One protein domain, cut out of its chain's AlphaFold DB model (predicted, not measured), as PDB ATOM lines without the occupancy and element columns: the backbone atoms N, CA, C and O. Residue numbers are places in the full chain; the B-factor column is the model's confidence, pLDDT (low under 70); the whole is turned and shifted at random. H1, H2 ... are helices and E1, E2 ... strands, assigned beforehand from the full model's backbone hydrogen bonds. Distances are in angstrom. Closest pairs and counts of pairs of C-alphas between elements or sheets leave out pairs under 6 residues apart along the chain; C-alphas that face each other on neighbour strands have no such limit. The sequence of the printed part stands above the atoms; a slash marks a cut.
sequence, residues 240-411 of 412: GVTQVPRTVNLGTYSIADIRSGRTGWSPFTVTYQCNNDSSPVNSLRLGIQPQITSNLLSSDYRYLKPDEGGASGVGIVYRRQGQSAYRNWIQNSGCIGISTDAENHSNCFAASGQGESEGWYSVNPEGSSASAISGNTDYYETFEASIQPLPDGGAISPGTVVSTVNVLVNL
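Overview. This is residues 240 to 411 of the 412 residues of the protein "Fimbrial domain-containing protein" of Leminorella grimontii ATCC 33999 = DSM 5078 (UniProt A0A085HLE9). With little regular structure, this is a rough sandwich: the long, strongly twisted sheet of E1, E2, E4, E6 and E7 partly faces the small sheet E5-E3-E8, amid long loops. It has 172 residues, 59 in named elements, mostly strand, in the order E1 H1 E2 E3 E4 E5 E6 E7 E8; both sheets are antiparallel. It is compact, radius of gyration of the C-alphas 16.6 A, and spans 53 by 30 by 29 A.

Arrangement. Start at E7, residues 376 to 389. On one side find E2, residues 266 to 275, N 270 to O 381 2.9 A; on the other, E4, residues 314 to 320, N 317 to O 386 2.9 A, and E6, residues 367 to 370, N 369 to O 378 2.9 A, a hairpin with E7. E1, residues 240 to 243, is E2's other neighbour, N 242 to O 271 2.8 A. In the second sheet, E3, residues 285 to 290, is inner, between E8, residues 405 to 410, N 287 to O 408 2.9 A, and E5, residues 360 to 362, N 361 to O 286 2.8 A. H1, residues 255 to 259, only grazes the larger sheet; the closest C-alphas of H1 and E7 are those of Ile 258 and Gln 388, 5.9 A apart, and H1's O i to N i+4 pair is within hydrogen-bond range.

Along the chain. Find C-alpha 376 at (43.938, -9.919, 5.163); E7 runs 41.4 A from there. E8 ends at (30.587, -19.043, 11.504).

Size, cuts and confidence. The printed part has no cut. Links E1 to H1, E3 to E4, E4 to E5 and E7 to E8 are long. Model pLDDT is under 70 at 75 residues, among them 324 to 358.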
ATOM      1  N   GLY A 240      35.405 -14.598   5.692       59.78
ATOM      2  CA  GLY A 240      34.396 -14.895   4.675       59.78
ATOM      3  C   GLY A 240      34.932 -15.861   3.630       59.78
ATOM      4  O   GLY A 240      36.122 -15.831   3.316       59.78
ATOM      5  N   VAL A 241      34.065 -16.721   3.088       60.47
ATOM      6  CA  VAL A 241      34.430 -17.589   1.957       60.47
ATOM      7  C   VAL A 241      34.698 -16.703   0.749       60.47
ATOM      8  O   VAL A 241      33.832 -15.937   0.352       60.47
ATOM      9  N   THR A 242      35.869 -16.800   0.138       58.22
ATOM     10  CA  THR A 242      36.202 -16.050  -1.083       58.22
ATOM     11  C   THR A 242      36.094 -16.916  -2.326       58.22
ATOM     12  O   THR A 242      35.775 -16.410  -3.401       58.22
ATOM     13  N   GLN A 243      36.319 -18.225  -2.190       61.00
ATOM     14  CA  GLN A 243      36.274 -19.147  -3.317       61.00
ATOM     15  C   GLN A 243      35.823 -20.544  -2.890       61.00
ATOM     16  O   GLN A 243      36.360 -21.136  -1.956       61.00
ATOM     17  N   VAL A 244      34.875 -21.101  -3.643       65.56
ATOM     18  CA  VAL A 244      34.486 -22.514  -3.601       65.56
ATOM     19  C   VAL A 244      34.237 -22.999  -5.036       65.56
ATOM     20  O   VAL A 244      33.728 -22.226  -5.857       65.56
ATOM     21  N   PRO A 245      34.603 -24.241  -5.402       68.19
ATOM     22  CA  PRO A 245      34.265 -24.793  -6.706       68.19
ATOM     23  C   PRO A 245      32.754 -24.793  -6.938       68.19
ATOM     24  O   PRO A 245      31.990 -25.289  -6.116       68.19
ATOM     25  N   ARG A 246      32.325 -24.290  -8.102       66.25
ATOM     26  CA  ARG A 246      30.904 -24.261  -8.499       66.25
ATOM     27  C   ARG A 246      30.302 -25.652  -8.698       66.25
ATOM     28  O   ARG A 246      29.087 -25.812  -8.697       66.25
ATOM     29  N   THR A 247      31.135 -26.656  -8.945       74.00
ATOM     30  CA  THR A 247      30.692 -28.028  -9.189       74.00
ATOM     31  C   THR A 247      31.762 -28.996  -8.715       74.00
ATOM     32  O   THR A 247      32.943 -28.809  -9.005       74.00
ATOM     33  N   VAL A 248      31.334 -30.050  -8.023       78.06
ATOM     34  CA  VAL A 248      32.179 -31.178  -7.625       78.06
ATOM     35  C   VAL A 248      31.641 -32.419  -8.325       78.06
ATOM     36  O   VAL A 248      30.496 -32.812  -8.109       78.06
ATOM     37  N   ASN A 249      32.444 -33.021  -9.201       84.88
ATOM     38  CA  ASN A 249      32.054 -34.250  -9.885       84.88
ATOM     39  C   ASN A 249      32.327 -35.448  -8.973       84.88
ATOM     40  O   ASN A 249      33.483 -35.752  -8.700       84.88
ATOM     41  N   LEU A 250      31.266 -36.127  -8.535       86.69
ATOM     42  CA  LEU A 250      31.371 -37.294  -7.657       86.69
ATOM     43  C   LEU A 250      31.760 -38.578  -8.406       86.69
ATOM     44  O   LEU A 250      32.155 -39.557  -7.773       86.69
ATOM     45  N   GLY A 251      31.665 -38.580  -9.738       87.94
ATOM     46  CA  GLY A 251      31.902 -39.733 -10.600       87.94
ATOM     47  C   GLY A 251      30.632 -40.519 -10.940       87.94
ATOM     48  O   GLY A 251      29.509 -40.122 -10.637       87.94
ATOM     49  N   THR A 252      30.818 -41.657 -11.609       91.31
ATOM     50  CA  THR A 252      29.751 -42.601 -11.971       91.31
ATOM     51  C   THR A 252      30.077 -43.959 -11.369       91.31
ATOM     52  O   THR A 252      31.182 -44.463 -11.562       91.31
ATOM     53  N   TYR A 253      29.120 -44.558 -10.662       92.81
ATOM     54  CA  TYR A 253      29.312 -45.828  -9.960       92.81
ATOM     55  C   TYR A 253      28.213 -46.820 -10.298       92.81
ATOM     56  O   TYR A 253      27.064 -46.445 -10.541       92.81
ATOM     57  N   SER A 254      28.556 -48.107 -10.264       94.31
ATOM     58  CA  SER A 254      27.548 -49.158 -10.306       94.31
ATOM     59  C   SER A 254      26.798 -49.237  -8.970       94.31
ATOM     60  O   SER A 254      27.335 -48.904  -7.911       94.31
ATOM     61  N   ILE A 255      25.567 -49.757  -8.989       93.31
ATOM     62  CA  ILE A 255      24.800 -50.020  -7.758       93.31
ATOM     63  C   ILE A 255      25.582 -50.936  -6.805       93.31
ATOM     64  O   ILE A 255      25.527 -50.762  -5.589       93.31
ATOM     65  N   ALA A 256      26.313 -51.915  -7.347       91.81
ATOM     66  CA  ALA A 256      27.113 -52.836  -6.549       91.81
ATOM     67  C   ALA A 256      28.248 -52.111  -5.811       91.81
ATOM     68  O   ALA A 256      28.475 -52.390  -4.633       91.81
ATOM     69  N   ASP A 257      28.914 -51.156  -6.465       92.38
ATOM     70  CA  ASP A 257      29.989 -50.374  -5.849       92.38
ATOM     71  C   ASP A 257      29.456 -49.494  -4.724       92.38
ATOM     72  O   ASP A 257      30.011 -49.534  -3.625       92.38
ATOM     73  N   ILE A 258      28.322 -48.818  -4.948       91.31
ATOM     74  CA  ILE A 258      27.652 -48.004  -3.923       91.31
ATOM     75  C   ILE A 258      27.266 -48.869  -2.717       91.31
ATOM     76  O   ILE A 258      27.627 -48.537  -1.592       91.31
ATOM     77  N   ARG A 259      26.613 -50.024  -2.918       89.38
ATOM     78  CA  ARG A 259      26.239 -50.929  -1.807       89.38
ATOM     79  C   ARG A 259      27.437 -51.416  -1.002       89.38
ATOM     80  O   ARG A 259      27.333 -51.598   0.203       89.38
ATOM     81  N   SER A 260      28.554 -51.659  -1.678       86.75
ATOM     82  CA  SER A 260      29.790 -52.114  -1.041       86.75
ATOM     83  C   SER A 260      30.637 -50.985  -0.439       86.75
ATOM     84  O   SER A 260      31.717 -51.269   0.071       86.75
ATOM     85  N   GLY A 261      30.195 -49.723  -0.528       83.56
ATOM     86  CA  GLY A 261      30.954 -48.560  -0.057       83.56
ATOM     87  C   GLY A 261      32.251 -48.304  -0.836       83.56
ATOM     88  O   GLY A 261      33.160 -47.663  -0.318       83.56
ATOM     89  N   ARG A 262      32.365 -48.816  -2.071       87.94
ATOM     90  CA  ARG A 262      33.549 -48.673  -2.944       87.94
ATOM     91  C   ARG A 262      33.509 -47.409  -3.809       87.94
ATOM     92  O   ARG A 262      34.143 -47.340  -4.857       87.94
ATOM     93  N   THR A 263      32.743 -46.416  -3.386       89.00
ATOM     94  CA  THR A 263      32.666 -45.108  -4.033       89.00
ATOM     95  C   THR A 263      33.888 -44.269  -3.666       89.00
ATOM     96  O   THR A 263      34.394 -44.314  -2.545       89.00
ATOM     97  N   GLY A 264      34.404 -43.518  -4.638       88.12
ATOM     98  CA  GLY A 264      35.527 -42.615  -4.427       88.12
ATOM     99  C   GLY A 264      35.134 -41.396  -3.592       88.12
ATOM    100  O   GLY A 264      33.958 -41.038  -3.485       88.12
ATOM    101  N   TRP A 265      36.145 -40.747  -3.021       89.75
ATOM    102  CA  TRP A 265      36.027 -39.433  -2.392       89.75
ATOM    103  C   TRP A 265      36.542 -38.379  -3.366       89.75
ATOM    104  O   TRP A 265      37.653 -38.498  -3.880       89.75
ATOM    105  N   SER A 266      35.718 -37.373  -3.645       87.88
ATOM    106  CA  SER A 266      36.026 -36.294  -4.584       87.88
ATOM    107  C   SER A 266      36.386 -35.031  -3.802       87.88
ATOM    108  O   SER A 266      35.516 -34.515  -3.093       87.88
ATOM    109  N   PRO A 267      37.638 -34.548  -3.877       90.31
ATOM    110  CA  PRO A 267      38.078 -33.399  -3.101       90.31
ATOM    111  C   PRO A 267      37.585 -32.074  -3.694       90.31
ATOM    112  O   PRO A 267      37.427 -31.938  -4.910       90.31
ATOM    113  N   PHE A 268      37.393 -31.078  -2.835       80.50
ATOM    114  CA  PHE A 268      37.160 -29.685  -3.195       80.50
ATOM    115  C   PHE A 268      37.711 -28.761  -2.107       80.50
ATOM    116  O   PHE A 268      37.592 -29.043  -0.917       80.50
ATOM    117  N   THR A 269      38.310 -27.643  -2.510       83.50
ATOM    118  CA  THR A 269      38.961 -26.710  -1.583       83.50
ATOM    119  C   THR A 269      38.101 -25.472  -1.383       83.50
ATOM    120  O   THR A 269      37.672 -24.844  -2.352       83.50
ATOM    121  N   VAL A 270      37.873 -25.109  -0.127       74.88
ATOM    122  CA  VAL A 270      37.247 -23.845   0.261       74.88
ATOM    123  C   VAL A 270      38.359 -22.865   0.613       74.88
ATOM    124  O   VAL A 270      39.213 -23.164   1.448       74.88
ATOM    125  N   THR A 271      38.348 -21.698  -0.024       72.25
ATOM    126  CA  THR A 271      39.209 -20.569   0.346       72.25
ATOM    127  C   THR A 271      38.389 -19.564   1.128       72.25
ATOM    128  O   THR A 271      37.287 -19.195   0.710       72.25
ATOM    129  N   TYR A 272      38.926 -19.113   2.250       69.00
ATOM    130  CA  TYR A 272      38.322 -18.082   3.077       69.00
ATOM    131  C   TYR A 272      39.381 -17.069   3.493       69.00
ATOM    132  O   TYR A 272      40.536 -17.406   3.736       69.00
ATOM    133  N   GLN A 273      38.975 -15.810   3.550       68.62
ATOM    134  CA  GLN A 273      39.841 -14.691   3.877       68.62
ATOM    135  C   GLN A 273      39.457 -14.146   5.244       68.62
ATOM    136  O   GLN A 273      38.275 -13.900   5.471       68.62
ATOM    137  N   CYS A 274      40.441 -13.939   6.119       64.19
ATOM    138  CA  CYS A 274      40.249 -13.343   7.441       64.19
ATOM    139  C   CYS A 274      41.081 -12.066   7.609       64.19
ATOM    140  O   CYS A 274      42.204 -11.984   7.109       64.19
ATOM    141  N   ASN A 275      40.557 -11.096   8.362       61.12
ATOM    142  CA  ASN A 275      41.310  -9.904   8.761       61.12
ATOM    143  C   ASN A 275      42.330 -10.235   9.870       61.12
ATOM    144  O   ASN A 275      41.956 -10.769  10.921       61.12
ATOM    145  N   ASN A 276      43.600  -9.885   9.642       55.81
ATOM    146  CA  ASN A 276      44.740 -10.209  10.506       55.81
ATOM    147  C   ASN A 276      44.721  -9.502  11.867       55.81
ATOM    148  O   ASN A 276      45.347  -9.990  12.807       55.81
ATOM    149  N   ASP A 277      44.004  -8.386  11.986       50.44
ATOM    150  CA  ASP A 277      44.045  -7.535  13.177       50.44
ATOM    151  C   ASP A 277      43.016  -7.950  14.248       50.44
ATOM    152  O   ASP A 277      43.065  -7.465  15.380       50.44
ATOM    153  N   SER A 278      42.075  -8.848  13.919       48.50
ATOM    154  CA  SER A 278      40.928  -9.145  14.796       48.50
ATOM    155  C   SER A 278      40.240 -10.492  14.639       48.50
ATOM    156  O   SER A 278      39.334 -10.791  15.419       48.50
ATOM    157  N   SER A 279      40.617 -11.308  13.653       54.38
ATOM    158  CA  SER A 279      39.901 -12.550  13.346       54.38
ATOM    159  C   SER A 279      40.719 -13.768  13.780       54.38
ATOM    160  O   SER A 279      41.677 -14.133  13.095       54.38
ATOM    161  N   PRO A 280      40.370 -14.448  14.888       62.72
ATOM    162  CA  PRO A 280      41.037 -15.687  15.242       62.72
ATOM    163  C   PRO A 280      40.608 -16.787  14.266       62.72
ATOM    164  O   PRO A 280      39.558 -17.401  14.428       62.72
ATOM    165  N   VAL A 281      41.447 -17.088  13.270       67.75
ATOM    166  CA  VAL A 281      41.210 -18.204  12.332       67.75
ATOM    167  C   VAL A 281      40.969 -19.536  13.059       67.75
ATOM    168  O   VAL A 281      40.227 -20.386  12.585       67.75
ATOM    169  N   ASN A 282      41.529 -19.686  14.262       69.25
ATOM    170  CA  ASN A 282      41.403 -20.884  15.092       69.25
ATOM    171  C   ASN A 282      40.021 -21.049  15.751       69.25
ATOM    172  O   ASN A 282      39.721 -22.136  16.238       69.25
ATOM    173  N   SER A 283      39.193 -19.997  15.821       68.12
ATOM    174  CA  SER A 283      37.806 -20.103  16.305       68.12
ATOM    175  C   SER A 283      36.793 -20.230  15.168       68.12
ATOM    176  O   SER A 283      35.620 -20.490  15.432       68.12
ATOM    177  N   LEU A 284      37.239 -20.076  13.918       73.94
ATOM    178  CA  LEU A 284      36.404 -20.155  12.730       73.94
ATOM    179  C   LEU A 284      35.797 -21.551  12.571       73.94
ATOM    180  O   LEU A 284      36.431 -22.575  12.844       73.94
ATOM    181  N   ARG A 285      34.560 -21.598  12.085       76.56
ATOM    182  CA  ARG A 285      33.881 -22.836  11.712       76.56
ATOM    183  C   ARG A 285      33.308 -22.722  10.304       76.56
ATOM    184  O   ARG A 285      32.759 -21.683   9.943       76.56
ATOM    185  N   LEU A 286      33.402 -23.801   9.531       76.19
ATOM    186  CA  LEU A 286      32.784 -23.925   8.208       76.19
ATOM    187  C   LEU A 286      31.567 -24.849   8.273       76.19
ATOM    188  O   LEU A 286      31.570 -25.817   9.026       76.19
ATOM    189  N   GLY A 287      30.526 -24.571   7.496       75.38
ATOM    190  CA  GLY A 287      29.331 -25.413   7.403       75.38
ATOM    191  C   GLY A 287      28.966 -25.698   5.949       75.38
ATOM    192  O   GLY A 287      29.129 -24.830   5.100       75.38
ATOM    193  N   ILE A 288      28.461 -26.899   5.659       76.81
ATOM    194  CA  ILE A 288      27.919 -27.261   4.338       76.81
ATOM    195  C   ILE A 288      26.409 -27.394   4.484       76.81
ATOM    196  O   ILE A 288      25.937 -28.347   5.100       76.81
ATOM    197  N   GLN A 289      25.656 -26.434   3.954       74.38
ATOM    198  CA  GLN A 289      24.207 -26.353   4.114       74.38
ATOM    199  C   GLN A 289      23.487 -26.691   2.804       74.38
ATOM    200  O   GLN A 289      23.799 -26.085   1.784       74.38
ATOM    201  N   PRO A 290      22.491 -27.588   2.786       71.50
ATOM    202  CA  PRO A 290      21.712 -27.851   1.582       71.50
ATOM    203  C   PRO A 290      20.803 -26.668   1.245       71.50
ATOM    204  O   PRO A 290      20.174 -26.092   2.132       71.50
ATOM    205  N   GLN A 291      20.680 -26.337  -0.043       68.25
ATOM    206  CA  GLN A 291      19.708 -25.332  -0.491       68.25
ATOM    207  C   GLN A 291      18.264 -25.820  -0.318       68.25
ATOM    208  O   GLN A 291      17.377 -25.034   0.006       68.25
ATOM    209  N   ILE A 292      18.037 -27.126  -0.487       71.12
ATOM    210  CA  ILE A 292      16.749 -27.783  -0.255       71.12
ATOM    211  C   ILE A 292      16.850 -28.567   1.055       71.12
ATOM    212  O   ILE A 292      17.278 -29.719   1.087       71.12
ATOM    213  N   THR A 293      16.468 -27.941   2.167       71.12
ATOM    214  CA  THR A 293      16.616 -28.528   3.511       71.12
ATOM    215  C   THR A 293      15.804 -29.807   3.715       71.12
ATOM    216  O   THR A 293      16.211 -30.662   4.498       71.12
ATOM    217  N   SER A 294      14.710 -30.005   2.971       74.81
ATOM    218  CA  SER A 294      13.929 -31.251   2.988       74.81
ATOM    219  C   SER A 294      14.682 -32.465   2.432       74.81
ATOM    220  O   SER A 294      14.278 -33.599   2.695       74.81
ATOM    221  N   ASN A 295      15.772 -32.252   1.686       80.06
ATOM    222  CA  ASN A 295      16.611 -33.337   1.170       80.06
ATOM    223  C   ASN A 295      17.570 -33.874   2.233       80.06
ATOM    224  O   ASN A 295      18.124 -34.962   2.074       80.06
ATOM    225  N   LEU A 296      17.751 -33.157   3.341       80.56
ATOM    226  CA  LEU A 296      18.503 -33.667   4.469       80.56
ATOM    227  C   LEU A 296      17.750 -34.850   5.098       80.56
ATOM    228  O   LEU A 296      16.560 -34.762   5.412       80.56
ATOM    229  N   LEU A 297      18.425 -35.987   5.271       81.25
ATOM    230  CA  LEU A 297      17.794 -37.172   5.843       81.25
ATOM    231  C   LEU A 297      17.469 -36.933   7.327       81.25
ATOM    232  O   LEU A 297      18.358 -36.843   8.164       81.25
ATOM    233  N   SER A 298      16.179 -36.880   7.661       76.19
ATOM    234  CA  SER A 298      15.699 -36.547   9.010       76.19
ATOM    235  C   SER A 298      16.110 -37.532  10.106       76.19
ATOM    236  O   SER A 298      16.200 -37.150  11.269       76.19
ATOM    237  N   SER A 299      16.361 -38.793   9.751       76.81
ATOM    238  CA  SER A 299      16.863 -39.810  10.679       76.81
ATOM    239  C   SER A 299      18.379 -39.760  10.870       76.81
ATOM    240  O   SER A 299      18.881 -40.341  11.830       76.81
ATOM    241  N   ASP A 300      19.107 -39.102   9.964       78.62
ATOM    242  CA  ASP A 300      20.564 -39.045   9.972       78.62
ATOM    243  C   ASP A 300      21.075 -37.887   9.100       78.62
ATOM    244  O   ASP A 300      21.281 -38.027   7.891       78.62
ATOM    245  N   TYR A 301      21.337 -36.746   9.738       76.94
ATOM    246  CA  TYR A 301      21.795 -35.508   9.094       76.94
ATOM    247  C   TYR A 301      23.193 -35.592   8.468       76.94
ATOM    248  O   TYR A 301      23.730 -34.592   7.997       76.94
ATOM    249  N   ARG A 302      23.799 -36.780   8.431       79.25
ATOM    250  CA  ARG A 302      25.017 -37.016   7.659       79.25
ATOM    251  C   ARG A 302      24.775 -37.157   6.161       79.25
ATOM    252  O   ARG A 302      25.722 -37.059   5.385       79.25
ATOM    253  N   TYR A 303      23.534 -37.437   5.769       85.06
ATOM    254  CA  TYR A 303      23.179 -37.776   4.398       85.06
ATOM    255  C   TYR A 303      22.291 -36.703   3.781       85.06
ATOM    256  O   TYR A 303      21.207 -36.398   4.286       85.06
ATOM    257  N   LEU A 304      22.727 -36.195   2.634       86.81
ATOM    258  CA  LEU A 304      21.927 -35.344   1.765       86.81
ATOM    259  C   LEU A 304      21.394 -36.170   0.605       86.81
ATOM    260  O   LEU A 304      22.160 -36.747  -0.167       86.81
ATOM    261  N   LYS A 305      20.074 -36.254   0.495       87.62
ATOM    262  CA  LYS A 305      19.419 -36.925  -0.624       87.62
ATOM    263  C   LYS A 305      19.614 -36.110  -1.910       87.62
ATOM    264  O   LYS A 305      19.743 -34.889  -1.833       87.62
ATOM    265  N   PRO A 306      19.620 -36.768  -3.080       85.12
ATOM    266  CA  PRO A 306      19.595 -36.068  -4.355       85.12
ATOM    267  C   PRO A 306      18.350 -35.184  -4.484       85.12
ATOM    268  O   PRO A 306      17.303 -35.492  -3.909       85.12
ATOM    269  N   ASP A 307      18.461 -34.130  -5.283       79.75
ATOM    270  CA  ASP A 307      17.335 -33.294  -5.688       79.75
ATOM    271  C   ASP A 307      16.318 -34.123  -6.515       79.75
ATOM    272  O   ASP A 307      16.650 -35.186  -7.057       79.75
ATOM    273  N   GLU A 308      15.051 -33.690  -6.565       72.69
ATOM    274  CA  GLU A 308      13.950 -34.488  -7.132       72.69
ATOM    275  C   GLU A 308      14.207 -34.946  -8.586       72.69
ATOM    276  O   GLU A 308      14.725 -34.201  -9.416       72.69
ATOM    277  N   GLY A 309      13.804 -36.185  -8.907       67.69
ATOM    278  CA  GLY A 309      13.938 -36.774 -10.250       67.69
ATOM    279  C   GLY A 309      15.215 -37.596 -10.499       67.69
ATOM    280  O   GLY A 309      15.473 -37.982 -11.639       67.69
ATOM    281  N   GLY A 310      16.006 -37.869  -9.453       76.56
ATOM    282  CA  GLY A 310      17.264 -38.624  -9.509       76.56
ATOM    283  C   GLY A 310      17.214 -40.081  -9.016       76.56
ATOM    284  O   GLY A 310      16.154 -40.691  -8.879       76.56
ATOM    285  N   ALA A 311      18.398 -40.644  -8.746       86.06
ATOM    286  CA  ALA A 311      18.562 -41.958  -8.114       86.06
ATOM    287  C   ALA A 311      17.974 -41.997  -6.689       86.06
ATOM    288  O   ALA A 311      18.067 -41.028  -5.937       86.06
ATOM    289  N   SER A 312      17.425 -43.145  -6.285       89.56
ATOM    290  CA  SER A 312      16.897 -43.383  -4.930       89.56
ATOM    291  C   SER A 312      17.803 -44.304  -4.111       89.56
ATOM    292  O   SER A 312      18.587 -45.067  -4.673       89.56
ATOM    293  N   GLY A 313      17.667 -44.282  -2.780       89.75
ATOM    294  CA  GLY A 313      18.422 -45.159  -1.868       89.75
ATOM    295  C   GLY A 313      19.890 -44.761  -1.669       89.75
ATOM    296  O   GLY A 313      20.662 -45.515  -1.077       89.75
ATOM    297  N   VAL A 314      20.285 -43.584  -2.156       91.31
ATOM    298  CA  VAL A 314      21.644 -43.036  -2.047       91.31
ATOM    299  C   VAL A 314      21.609 -41.629  -1.466       91.31
ATOM    300  O   VAL A 314      20.608 -40.924  -1.589       91.31
ATOM    301  N   GLY A 315      22.702 -41.228  -0.832       90.06
ATOM    302  CA  GLY A 315      22.917 -39.876  -0.339       90.06
ATOM    303  C   GLY A 315      24.347 -39.419  -0.596       90.06
ATOM    304  O   GLY A 315      25.248 -40.225  -0.830       90.06
ATOM    305  N   ILE A 316      24.544 -38.111  -0.555       89.56
ATOM    306  CA  ILE A 316      25.849 -37.468  -0.600       89.56
ATOM    307  C   ILE A 316      26.286 -37.221   0.843       89.56
ATOM    308  O   ILE A 316      25.502 -36.739   1.663       89.56
ATOM    309  N   VAL A 317      27.534 -37.567   1.138       87.38
ATOM    310  CA  VAL A 317      28.193 -37.291   2.418       87.38
ATOM    311  C   VAL A 317      29.418 -36.417   2.177       87.38
ATOM    312  O   VAL A 317      30.050 -36.511   1.123       87.38
ATOM    313  N   TYR A 318      29.776 -35.608   3.169       85.94
ATOM    314  CA  TYR A 318      30.929 -34.709   3.124       85.94
ATOM    315  C   TYR A 318      31.857 -34.991   4.299       85.94
ATOM    316  O   TYR A 318      31.393 -35.413   5.350       85.94
ATOM    317  N   ARG A 319      33.154 -34.744   4.156       83.25
ATOM    318  CA  ARG A 319      34.118 -34.783   5.267       83.25
ATOM    319  C   ARG A 319      35.279 -33.837   5.003       83.25
ATOM    320  O   ARG A 319      35.491 -33.439   3.863       83.25
ATOM    321  N   ARG A 320      36.082 -33.541   6.024       84.12
ATOM    322  CA  ARG A 320      37.403 -32.934   5.812       84.12
ATOM    323  C   ARG A 320      38.373 -33.974   5.249       84.12
ATOM    324  O   ARG A 320      38.363 -35.130   5.688       84.12
ATOM    325  N   GLN A 321      39.229 -33.565   4.318       83.44
ATOM    326  CA  GLN A 321      40.292 -34.416   3.799       83.44
ATOM    327  C   GLN A 321      41.190 -34.924   4.942       83.44
ATOM    328  O   GLN A 321      41.533 -34.197   5.873       83.44
ATOM    329  N   GLY A 322      41.523 -36.216   4.917       75.38
ATOM    330  CA  GLY A 322      42.335 -36.858   5.958       75.38
ATOM    331  C   GLY A 322      41.584 -37.253   7.240       75.38
ATOM    332  O   GLY A 322      42.174 -37.920   8.092       75.38
ATOM    333  N   GLN A 323      40.291 -36.932   7.389       73.81
ATOM    334  CA  GLN A 323      39.478 -37.454   8.495       73.81
ATOM    335  C   GLN A 323      38.899 -38.838   8.161       73.81
ATOM    336  O   GLN A 323      38.150 -39.016   7.201       73.81
ATOM    337  N   SER A 324      39.230 -39.838   8.982       62.09
ATOM    338  CA  SER A 324      38.797 -41.234   8.809       62.09
ATOM    339  C   SER A 324      37.571 -41.625   9.647       62.09
ATOM    340  O   SER A 324      37.042 -42.721   9.464       62.09
ATOM    341  N   ALA A 325      37.082 -40.747  10.533       50.94
ATOM    342  CA  ALA A 325      35.979 -41.036  11.450       50.94
ATOM    343  C   ALA A 325      34.806 -40.046  11.304       50.94
ATOM    344  O   ALA A 325      34.922 -38.882  11.667       50.94
ATOM    345  N   TYR A 326      33.674 -40.554  10.800       46.44
ATOM    346  CA  TYR A 326      32.267 -40.219  11.106       46.44
ATOM    347  C   TYR A 326      31.788 -38.764  11.295       46.44
ATOM    348  O   TYR A 326      30.657 -38.568  11.747       46.44
ATOM    349  N   ARG A 327      32.543 -37.733  10.925       52.97
ATOM    350  CA  ARG A 327      32.064 -36.343  10.970       52.97
ATOM    351  C   ARG A 327      31.585 -35.886   9.603       52.97
ATOM    352  O   ARG A 327      32.202 -35.056   8.944       52.97
ATOM    353  N   ASN A 328      30.445 -36.444   9.214       55.06
ATOM    354  CA  ASN A 328      29.786 -36.123   7.953       55.06
ATOM    355  C   ASN A 328      28.567 -35.225   8.143       55.06
ATOM    356  O   ASN A 328      27.631 -35.317   7.368       55.06
ATOM    357  N   TRP A 329      28.517 -34.442   9.218       59.09
ATOM    358  CA  TRP A 329      27.316 -33.702   9.572       59.09
ATOM    359  C   TRP A 329      27.114 -32.566   8.586       59.09
ATOM    360  O   TRP A 329      27.904 -31.625   8.518       59.09
ATOM    361  N   ILE A 330      26.045 -32.687   7.818       62.94
ATOM    362  CA  ILE A 330      25.579 -31.627   6.953       62.94
ATOM    363  C   ILE A 330      24.861 -30.635   7.856       62.94
ATOM    364  O   ILE A 330      24.118 -31.001   8.771       62.94
ATOM    365  N   GLN A 331      25.169 -29.371   7.632       60.28
ATOM    366  CA  GLN A 331      24.766 -28.266   8.470       60.28
ATOM    367  C   GLN A 331      23.222 -28.226   8.551       60.28
ATOM    368  O   GLN A 331      22.542 -28.131   7.527       60.28
ATOM    369  N   ASN A 332      22.676 -28.305   9.773       55.56
ATOM    370  CA  ASN A 332      21.233 -28.282  10.062       55.56
ATOM    371  C   ASN A 332      20.877 -27.193  11.091       55.56
ATOM    372  O   ASN A 332      20.300 -27.441  12.145       55.56
ATOM    373  N   SER A 333      21.300 -25.964  10.822       50.03
ATOM    374  CA  SER A 333      21.208 -24.836  11.771       50.03
ATOM    375  C   SER A 333      19.816 -24.230  11.894       50.03
ATOM    376  O   SER A 333      19.608 -23.386  12.767       50.03
ATOM    377  N   GLY A 334      18.905 -24.539  10.968       46.59
ATOM    378  CA  GLY A 334      17.722 -23.711  10.744       46.59
ATOM    379  C   GLY A 334      18.036 -22.317  10.177       46.59
ATOM    380  O   GLY A 334      17.147 -21.469  10.168       46.59
ATOM    381  N   CYS A 335      19.263 -22.049   9.697       43.72
ATOM    382  CA  CYS A 335      19.563 -20.813   8.974       43.72
ATOM    383  C   CYS A 335      18.767 -20.807   7.660       43.72
ATOM    384  O   CYS A 335      18.997 -21.636   6.785       43.72
ATOM    385  N   ILE A 336      17.817 -19.891   7.506       36.97
ATOM    386  CA  ILE A 336      17.074 -19.720   6.254       36.97
ATOM    387  C   ILE A 336      17.780 -18.608   5.476       36.97
ATOM    388  O   ILE A 336      17.622 -17.434   5.797       36.97
ATOM    389  N   GLY A 337      18.599 -18.977   4.492       34.25
ATOM    390  CA  GLY A 337      19.298 -18.024   3.632       34.25
ATOM    391  C   GLY A 337      19.830 -18.707   2.378       34.25
ATOM    392  O   GLY A 337      20.618 -19.645   2.458       34.25
ATOM    393  N   ILE A 338      19.378 -18.254   1.212       28.80
ATOM    394  CA  ILE A 338      19.955 -18.641  -0.076       28.80
ATOM    395  C   ILE A 338      21.133 -17.695  -0.308       28.80
ATOM    396  O   ILE A 338      20.924 -16.492  -0.412       28.80
ATOM    397  N   SER A 339      22.357 -18.221  -0.371       29.66
ATOM    398  CA  SER A 339      23.504 -17.449  -0.852       29.66
ATOM    399  C   SER A 339      23.426 -17.401  -2.376       29.66
ATOM    400  O   SER A 339      23.470 -18.440  -3.037       29.66
ATOM    401  N   THR A 340      23.227 -16.212  -2.936       30.00
ATOM    402  CA  THR A 340      23.426 -15.971  -4.370       30.00
ATOM    403  C   THR A 340      24.806 -15.352  -4.581       30.00
ATOM    404  O   THR A 340      25.372 -14.789  -3.647       30.00
ATOM    405  N   ASP A 341      25.342 -15.407  -5.806       27.41
ATOM    406  CA  ASP A 341      26.666 -14.865  -6.181       27.41
ATOM    407  C   ASP A 341      26.904 -13.387  -5.761       27.41
ATOM    408  O   ASP A 341      28.039 -12.913  -5.808       27.41
ATOM    409  N   ALA A 342      25.863 -12.650  -5.348       25.20
ATOM    410  CA  ALA A 342      25.924 -11.263  -4.882       25.20
ATOM    411  C   ALA A 342      25.870 -11.084  -3.344       25.20
ATOM    412  O   ALA A 342      26.143  -9.988  -2.858       25.20
ATOM    413  N   GLU A 343      25.530 -12.120  -2.572       27.25
ATOM    414  CA  GLU A 343      25.175 -12.019  -1.145       27.25
ATOM    415  C   GLU A 343      25.949 -13.043  -0.309       27.25
ATOM    416  O   GLU A 343      25.416 -14.025   0.202       27.25
ATOM    417  N   ASN A 344      27.245 -12.799  -0.139       27.70
ATOM    418  CA  ASN A 344      28.145 -13.693   0.587       27.70
ATOM    419  C   ASN A 344      28.083 -13.509   2.121       27.70
ATOM    420  O   ASN A 344      29.107 -13.530   2.797       27.70
ATOM    421  N   HIS A 345      26.887 -13.279   2.676       32.97
ATOM    422  CA  HIS A 345      26.665 -13.079   4.112       32.97
ATOM    423  C   HIS A 345      25.550 -13.998   4.614       32.97
ATOM    424  O   HIS A 345      24.396 -13.599   4.768       32.97
ATOM    425  N   SER A 346      25.892 -15.241   4.937       35.16
ATOM    426  CA  SER A 346      25.030 -16.094   5.751       35.16
ATOM    427  C   SER A 346      25.056 -15.621   7.211       35.16
ATOM    428  O   SER A 346      25.720 -16.217   8.056       35.16
ATOM    429  N   ASN A 347      24.356 -14.523   7.513       42.06
ATOM    430  CA  ASN A 347      24.213 -13.987   8.870       42.06
ATOM    431  C   ASN A 347      23.201 -14.816   9.662       42.06
ATOM    432  O   ASN A 347      22.028 -14.466   9.789       42.06
ATOM    433  N   CYS A 348      23.662 -15.930  10.212       49.69
ATOM    434  CA  CYS A 348      22.850 -16.746  11.091       49.69
ATOM    435  C   CYS A 348      23.208 -16.477  12.548       49.69
ATOM    436  O   CYS A 348      24.091 -17.113  13.112       49.69
ATOM    437  N   PHE A 349      22.497 -15.539  13.177       43.94
ATOM    438  CA  PHE A 349      22.695 -15.223  14.597       43.94
ATOM    439  C   PHE A 349      22.538 -16.460  15.504       43.94
ATOM    440  O   PHE A 349      23.235 -16.583  16.505       43.94
ATOM    441  N   ALA A 350      21.679 -17.412  15.117       45.34
ATOM    442  CA  ALA A 350      21.493 -18.683  15.820       45.34
ATOM    443  C   ALA A 350      22.710 -19.629  15.734       45.34
ATOM    444  O   ALA A 350      22.815 -20.543  16.548       45.34
ATOM    445  N   ALA A 351      23.622 -19.424  14.777       51.34
ATOM    446  CA  ALA A 351      24.793 -20.273  14.576       51.34
ATOM    447  C   ALA A 351      25.953 -19.964  15.535       51.34
ATOM    448  O   ALA A 351      26.781 -20.844  15.754       51.34
ATOM    449  N   SER A 352      26.009 -18.782  16.158       56.75
ATOM    450  CA  SER A 352      27.121 -18.384  17.049       56.75
ATOM    451  C   SER A 352      27.337 -19.363  18.217       56.75
ATOM    452  O   SER A 352      28.467 -19.673  18.584       56.75
ATOM    453  N   GLY A 353      26.250 -19.939  18.745       56.41
ATOM    454  CA  GLY A 353      26.286 -20.963  19.796       56.41
ATOM    455  C   GLY A 353      26.414 -22.411  19.305       56.41
ATOM    456  O   GLY A 353      26.549 -23.311  20.129       56.41
ATOM    457  N   GLN A 354      26.357 -22.658  17.994       60.06
ATOM    458  CA  GLN A 354      26.330 -24.004  17.413       60.06
ATOM    459  C   GLN A 354      27.739 -24.522  17.123       60.06
ATOM    460  O   GLN A 354      28.598 -23.801  16.610       60.06
ATOM    461  N   GLY A 355      27.972 -25.790  17.437       64.81
ATOM    462  CA  GLY A 355      29.251 -26.468  17.297       64.81
ATOM    463  C   GLY A 355      29.167 -27.684  16.384       64.81
ATOM    464  O   GLY A 355      28.347 -27.788  15.475       64.81
ATOM    465  N   GLU A 356      30.071 -28.627  16.613       67.88
ATOM    466  CA  GLU A 356      30.231 -29.792  15.740       67.88
ATOM    467  C   GLU A 356      29.000 -30.712  15.716       67.88
ATOM    468  O   GLU A 356      28.783 -31.406  14.723       67.88
ATOM    469  N   SER A 357      28.169 -30.695  16.766       64.62
ATOM    470  CA  SER A 357      26.906 -31.443  16.834       64.62
ATOM    471  C   SER A 357      25.841 -30.944  15.853       64.62
ATOM    472  O   SER A 357      24.934 -31.698  15.515       64.62
ATOM    473  N   GLU A 358      25.962 -29.713  15.350       68.62
ATOM    474  CA  GLU A 358      25.017 -29.098  14.409       68.62
ATOM    475  C   GLU A 358      25.571 -29.008  12.970       68.62
ATOM    476  O   GLU A 358      24.992 -28.334  12.111       68.62
ATOM    477  N   GLY A 359      26.685 -29.694  12.686       70.50
ATOM    478  CA  GLY A 359      27.294 -29.746  11.351       70.50
ATOM    479  C   GLY A 359      28.290 -28.633  11.043       70.50
ATOM    480  O   GLY A 359      28.476 -28.274   9.880       70.50
ATOM    481  N   TRP A 360      28.934 -28.089  12.079       76.75
ATOM    482  CA  TRP A 360      30.024 -27.124  11.946       76.75
ATOM    483  C   TRP A 360      31.401 -27.796  12.038       76.75
ATOM    484  O   TRP A 360      31.679 -28.572  12.950       76.75
ATOM    485  N   TYR A 361      32.294 -27.456  11.115       78.00
ATOM    486  CA  TYR A 361      33.665 -27.944  11.032       78.00
ATOM    487  C   TYR A 361      34.627 -26.899  11.603       78.00
ATOM    488  O   TYR A 361      34.839 -25.857  10.989       78.00
ATOM    489  N   SER A 362      35.221 -27.176  12.768       79.56
ATOM    490  CA  SER A 362      36.233 -26.310  13.398       79.56
ATOM    491  C   SER A 362      37.464 -26.187  12.511       79.56
ATOM    492  O   SER A 362      38.139 -27.191  12.265       79.56
ATOM    493  N   VAL A 363      37.746 -24.991  12.014       75.50
ATOM    494  CA  VAL A 363      38.767 -24.748  10.994       75.50
ATOM    495  C   VAL A 363      40.164 -25.131  11.482       75.50
ATOM    496  O   VAL A 363      40.556 -24.826  12.608       75.50
ATOM    497  N   ASN A 364      40.909 -25.823  10.622       75.56
ATOM    498  CA  ASN A 364      42.326 -26.118  10.800       75.56
ATOM    499  C   ASN A 364      43.018 -25.928   9.441       75.56
ATOM    500  O   ASN A 364      43.086 -26.892   8.673       75.56
ATOM    501  N   PRO A 365      43.467 -24.701   9.122       72.94
ATOM    502  CA  PRO A 365      43.913 -24.362   7.779       72.94
ATOM    503  C   PRO A 365      45.086 -25.245   7.351       72.94
ATOM    504  O   PRO A 365      46.066 -25.390   8.082       72.94
ATOM    505  N   GLU A 366      45.010 -25.791   6.138       68.81
ATOM    506  CA  GLU A 366      46.095 -26.586   5.537       68.81
ATOM    507  C   GLU A 366      47.321 -25.717   5.223       68.81
ATOM    508  O   GLU A 366      48.454 -26.197   5.184       68.81
ATOM    509  N   GLY A 367      47.091 -24.418   5.034       66.44
ATOM    510  CA  GLY A 367      48.109 -23.402   4.841       66.44
ATOM    511  C   GLY A 367      47.493 -22.007   4.800       66.44
ATOM    512  O   GLY A 367      46.270 -21.842   4.831       66.44
ATOM    513  N   SER A 368      48.354 -21.002   4.717       68.06
ATOM    514  CA  SER A 368      47.959 -19.613   4.522       68.06
ATOM    515  C   SER A 368      48.787 -18.970   3.417       68.06
ATOM    516  O   SER A 368      49.952 -19.318   3.209       68.06
ATOM    517  N   SER A 369      48.190 -18.013   2.712       57.28
ATOM    518  CA  SER A 369      48.938 -17.065   1.896       57.28
ATOM    519  C   SER A 369      48.636 -15.653   2.395       57.28
ATOM    520  O   SER A 369      47.484 -15.244   2.547       57.28
ATOM    521  N   ALA A 370      49.687 -14.910   2.746       52.25
ATOM    522  CA  ALA A 370      49.526 -13.513   3.113       52.25
ATOM    523  C   ALA A 370      49.191 -12.729   1.840       52.25
ATOM    524  O   ALA A 370      49.999 -12.686   0.908       52.25
ATOM    525  N   SER A 371      48.018 -12.098   1.792       45.47
ATOM    526  CA  SER A 371      47.716 -11.167   0.709       45.47
ATOM    527  C   SER A 371      48.505  -9.880   0.947       45.47
ATOM    528  O   SER A 371      48.329  -9.200   1.957       45.47
ATOM    529  N   ALA A 372      49.408  -9.539   0.024       38.22
ATOM    530  CA  ALA A 372      50.371  -8.448   0.189       38.22
ATOM    531  C   ALA A 372      49.749  -7.032   0.196       38.22
ATOM    532  O   ALA A 372      50.490  -6.058   0.311       38.22
ATOM    533  N   ILE A 373      48.423  -6.888   0.036       37.34
ATOM    534  CA  ILE A 373      47.807  -5.593  -0.311       37.34
ATOM    535  C   ILE A 373      46.753  -5.073   0.697       37.34
ATOM    536  O   ILE A 373      46.424  -3.894   0.613       37.34
ATOM    537  N   SER A 374      46.258  -5.815   1.707       49.31
ATOM    538  CA  SER A 374      45.210  -5.222   2.585       49.31
ATOM    539  C   SER A 374      45.036  -5.743   4.021       49.31
ATOM    540  O   SER A 374      43.935  -5.645   4.554       49.31
ATOM    541  N   GLY A 375      46.065  -6.294   4.674       56.34
ATOM    542  CA  GLY A 375      45.918  -6.747   6.072       56.34
ATOM    543  C   GLY A 375      44.991  -7.963   6.251       56.34
ATOM    544  O   GLY A 375      44.570  -8.264   7.362       56.34
ATOM    545  N   ASN A 376      44.709  -8.683   5.163       61.31
ATOM    546  CA  ASN A 376      43.938  -9.919   5.163       61.31
ATOM    547  C   ASN A 376      44.845 -11.115   4.835       61.31
ATOM    548  O   ASN A 376      45.787 -10.992   4.046       61.31
ATOM    549  N   THR A 377      44.537 -12.278   5.402       69.19
ATOM    550  CA  THR A 377      45.191 -13.553   5.075       69.19
ATOM    551  C   THR A 377      44.174 -14.514   4.485       69.19
ATOM    552  O   THR A 377      43.088 -14.694   5.044       69.19
ATOM    553  N   ASP A 378      44.544 -15.130   3.364       72.12
ATOM    554  CA  ASP A 378      43.773 -16.208   2.764       72.12
ATOM    555  C   ASP A 378      44.198 -17.535   3.385       72.12
ATOM    556  O   ASP A 378      45.387 -17.825   3.561       72.12
ATOM    557  N   TYR A 379      43.204 -18.348   3.695       80.00
ATOM    558  CA  TYR A 379      43.343 -19.668   4.271       80.00
ATOM    559  C   TYR A 379      42.573 -20.672   3.421       80.00
ATOM    560  O   TYR A 379      41.582 -20.333   2.766       80.00
ATOM    561  N   TYR A 380      43.029 -21.918   3.456       83.38
ATOM    562  CA  TYR A 380      42.487 -22.985   2.627       83.38
ATOM    563  C   TYR A 380      42.164 -24.200   3.478       83.38
ATOM    564  O   TYR A 380      42.946 -24.587   4.352       83.38
ATOM    565  N   GLU A 381      41.031 -24.823   3.175       82.62
ATOM    566  CA  GLU A 381      40.664 -26.102   3.758       82.62
ATOM    567  C   GLU A 381      40.040 -27.023   2.710       82.62
ATOM    568  O   GLU A 381      39.147 -26.614   1.956       82.62
ATOM    569  N   THR A 382      40.519 -28.267   2.648       87.75
ATOM    570  CA  THR A 382      40.054 -29.247   1.671       87.75
ATOM    571  C   THR A 382      39.028 -30.186   2.293       87.75
ATOM    572  O   THR A 382      39.249 -30.861   3.303       87.75
ATOM    573  N   PHE A 383      37.869 -30.243   1.648       86.75
ATOM    574  CA  PHE A 383      36.792 -31.172   1.940       86.75
ATOM    575  C   PHE A 383      36.727 -32.244   0.860       86.75
ATOM    576  O   PHE A 383      37.271 -32.102  -0.231       86.75
ATOM    577  N   GLU A 384      36.034 -33.331   1.157       88.25
ATOM    578  CA  GLU A 384      35.777 -34.417   0.230       88.25
ATOM    579  C   GLU A 384      34.300 -34.788   0.279       88.25
ATOM    580  O   GLU A 384      33.704 -34.852   1.355       88.25
ATOM    581  N   ALA A 385      33.719 -35.068  -0.884       88.94
ATOM    582  CA  ALA A 385      32.352 -35.550  -1.019       88.94
ATOM    583  C   ALA A 385      32.323 -36.956  -1.628       88.94
ATOM    584  O   ALA A 385      33.163 -37.304  -2.462       88.94
ATOM    585  N   SER A 386      31.353 -37.776  -1.229       89.94
ATOM    586  CA  SER A 386      31.171 -39.126  -1.769       89.94
ATOM    587  C   SER A 386      29.696 -39.507  -1.829       89.94
ATOM    588  O   SER A 386      28.888 -39.042  -1.026       89.94
ATOM    589  N   ILE A 387      29.354 -40.375  -2.780       91.81
ATOM    590  CA  ILE A 387      28.036 -41.010  -2.859       91.81
ATOM    591  C   ILE A 387      28.061 -42.236  -1.948       91.81
ATOM    592  O   ILE A 387      28.959 -43.065  -2.059       91.81
ATOM    593  N   GLN A 388      27.083 -42.373  -1.062       90.69
ATOM    594  CA  GLN A 388      26.965 -43.495  -0.132       90.69
ATOM    595  C   GLN A 388      25.535 -44.052  -0.141       90.69
ATOM    596  O   GLN A 388      24.592 -43.321  -0.457       90.69
ATOM    597  N   PRO A 389      25.342 -45.342   0.182       92.00
ATOM    598  CA  PRO A 389      24.007 -45.885   0.384       92.00
ATOM    599  C   PRO A 389      23.363 -45.209   1.600       92.00
ATOM    600  O   PRO A 389      24.040 -44.944   2.597       92.00
ATOM    601  N   LEU A 390      22.061 -44.928   1.528       90.62
ATOM    602  CA  LEU A 390      21.341 -44.420   2.695       90.62
ATOM    603  C   LEU A 390      21.290 -45.492   3.800       90.62
ATOM    604  O   LEU A 390      21.191 -46.688   3.504       90.62
ATOM    605  N   PRO A 391      21.326 -45.088   5.083       87.19
ATOM    606  CA  PRO A 391      21.328 -46.023   6.208       87.19
ATOM    607  C   PRO A 391      19.982 -46.739   6.410       87.19
ATOM    608  O   PRO A 391      19.907 -47.687   7.186       87.19
ATOM    609  N   ASP A 392      18.923 -46.305   5.720       81.19
ATOM    610  CA  ASP A 392      17.585 -46.902   5.782       81.19
ATOM    611  C   ASP A 392      17.484 -48.270   5.076       81.19
ATOM    612  O   ASP A 392      16.472 -48.957   5.211       81.19
ATOM    613  N   GLY A 393      18.528 -48.685   4.347       76.38
ATOM    614  CA  GLY A 393      18.577 -49.971   3.648       76.38
ATOM    615  C   GLY A 393      17.636 -50.054   2.443       76.38
ATOM    616  O   GLY A 393      17.342 -51.156   1.971       76.38
ATOM    617  N   GLY A 394      17.151 -48.912   1.946       82.25
ATOM    618  CA  GLY A 394      16.244 -48.843   0.807       82.25
ATOM    619  C   GLY A 394      16.838 -49.407  -0.491       82.25
ATOM    620  O   GLY A 394      18.052 -49.507  -0.684       82.25
ATOM    621  N   ALA A 395      15.959 -49.769  -1.430       89.38
ATOM    622  CA  ALA A 395      16.388 -50.200  -2.755       89.38
ATOM    623  C   ALA A 395      17.065 -49.041  -3.510       89.38
ATOM    624  O   ALA A 395      16.458 -47.998  -3.757       89.38
ATOM    625  N   ILE A 396      18.322 -49.257  -3.908       93.38
ATOM    626  CA  ILE A 396      19.054 -48.327  -4.772       93.38
ATOM    627  C   ILE A 396      18.544 -48.446  -6.208       93.38
ATOM    628  O   ILE A 396      18.581 -49.545  -6.773       93.38
ATOM    629  N   SER A 397      18.120 -47.328  -6.797       92.12
ATOM    630  CA  SER A 397      17.745 -47.243  -8.211       92.12
ATOM    631  C   SER A 397      18.790 -46.469  -9.029       92.12
ATOM    632  O   SER A 397      19.457 -45.582  -8.491       92.12
ATOM    633  N   PRO A 398      18.979 -46.798 -10.322       90.62
ATOM    634  CA  PRO A 398      19.810 -45.997 -11.216       90.62
ATOM    635  C   PRO A 398      19.214 -44.604 -11.433       90.62
ATOM    636  O   PRO A 398      17.998 -44.455 -11.529       90.62
ATOM    637  N   GLY A 399      20.073 -43.602 -11.594       88.81
ATOM    638  CA  GLY A 399      19.656 -42.235 -11.883       88.81
ATOM    639  C   GLY A 399      20.775 -41.236 -11.622       88.81
ATOM    640  O   GLY A 399      21.855 -41.596 -11.149       88.81
ATOM    641  N   THR A 400      20.512 -39.973 -11.937       87.25
ATOM    642  CA  THR A 400      21.441 -38.880 -11.647       87.25
ATOM    643  C   THR A 400      21.425 -38.567 -10.151       87.25
ATOM    644  O   THR A 400      20.369 -38.582  -9.521       87.25
ATOM    645  N   VAL A 401      22.592 -38.269  -9.582       85.81
ATOM    646  CA  VAL A 401      22.741 -37.783  -8.205       85.81
ATOM    647  C   VAL A 401      23.273 -36.357  -8.272       85.81
ATOM    648  O   VAL A 401      24.441 -36.149  -8.588       85.81
ATOM    649  N   VAL A 402      22.407 -35.381  -8.007       83.81
ATOM    650  CA  VAL A 402      22.762 -33.958  -7.914       83.81
ATOM    651  C   VAL A 402      22.207 -33.425  -6.607       83.81
ATOM    652  O   VAL A 402      21.090 -33.776  -6.241       83.81
ATOM    653  N   SER A 403      22.978 -32.596  -5.910       79.75
ATOM    654  CA  SER A 403      22.425 -31.733  -4.876       79.75
ATOM    655  C   SER A 403      23.177 -30.417  -4.810       79.75
ATOM    656  O   SER A 403      24.371 -30.358  -5.121       79.75
ATOM    657  N   THR A 404      22.465 -29.370  -4.404       76.06
ATOM    658  CA  THR A 404      23.010 -28.019  -4.287       76.06
ATOM    659  C   THR A 404      23.199 -27.642  -2.821       76.06
ATOM    660  O   THR A 404      22.276 -27.751  -2.010       76.06
ATOM    661  N   VAL A 405      24.402 -27.175  -2.482       69.56
ATOM    662  CA  VAL A 405      24.789 -26.776  -1.124       69.56
ATOM    663  C   VAL A 405      25.432 -25.390  -1.120       69.56
ATOM    664  O   VAL A 405      26.078 -24.994  -2.087       69.56
ATOM    665  N   ASN A 406      25.290 -24.679  -0.009       69.62
ATOM    666  CA  ASN A 406      25.997 -23.452   0.320       69.62
ATOM    667  C   ASN A 406      27.117 -23.775   1.318       69.62
ATOM    668  O   ASN A 406      26.930 -24.602   2.215       69.62
ATOM    669  N   VAL A 407      28.258 -23.098   1.200       69.38
ATOM    670  CA  VAL A 407      29.297 -23.122   2.240       69.38
ATOM    671  C   VAL A 407      29.129 -21.891   3.115       69.38
ATOM    672  O   VAL A 407      29.099 -20.770   2.614       69.38
ATOM    673  N   LEU A 408      29.000 -22.110   4.418       68.88
ATOM    674  CA  LEU A 408      28.783 -21.073   5.416       68.88
ATOM    675  C   LEU A 408      30.039 -20.881   6.261       68.88
ATOM    676  O   LEU A 408      30.769 -21.838   6.529       68.88
ATOM    677  N   VAL A 409      30.227 -19.661   6.748       65.69
ATOM    678  CA  VAL A 409      31.231 -19.319   7.757       65.69
ATOM    679  C   VAL A 409      30.525 -18.914   9.045       65.69
ATOM    680  O   VAL A 409      29.557 -18.155   9.015       65.69
ATOM    681  N   ASN A 410      31.027 -19.413  10.170       65.00
ATOM    682  CA  ASN A 410      30.587 -19.043  11.504       65.00
ATOM    683  C   ASN A 410      31.790 -18.633  12.359       65.00
ATOM    684  O   ASN A 410      32.773 -19.370  12.473       65.00
ATOM    685  N   LEU A 411      31.690 -17.447  12.949       61.06
ATOM    686  CA  LEU A 411      32.627 -16.899  13.918       61.06
ATOM    687  C   LEU A 411      31.898 -16.858  15.273       61.06
ATOM    688  O   LEU A 411      30.979 -16.049  15.407       61.06
TER     689      LEU A 411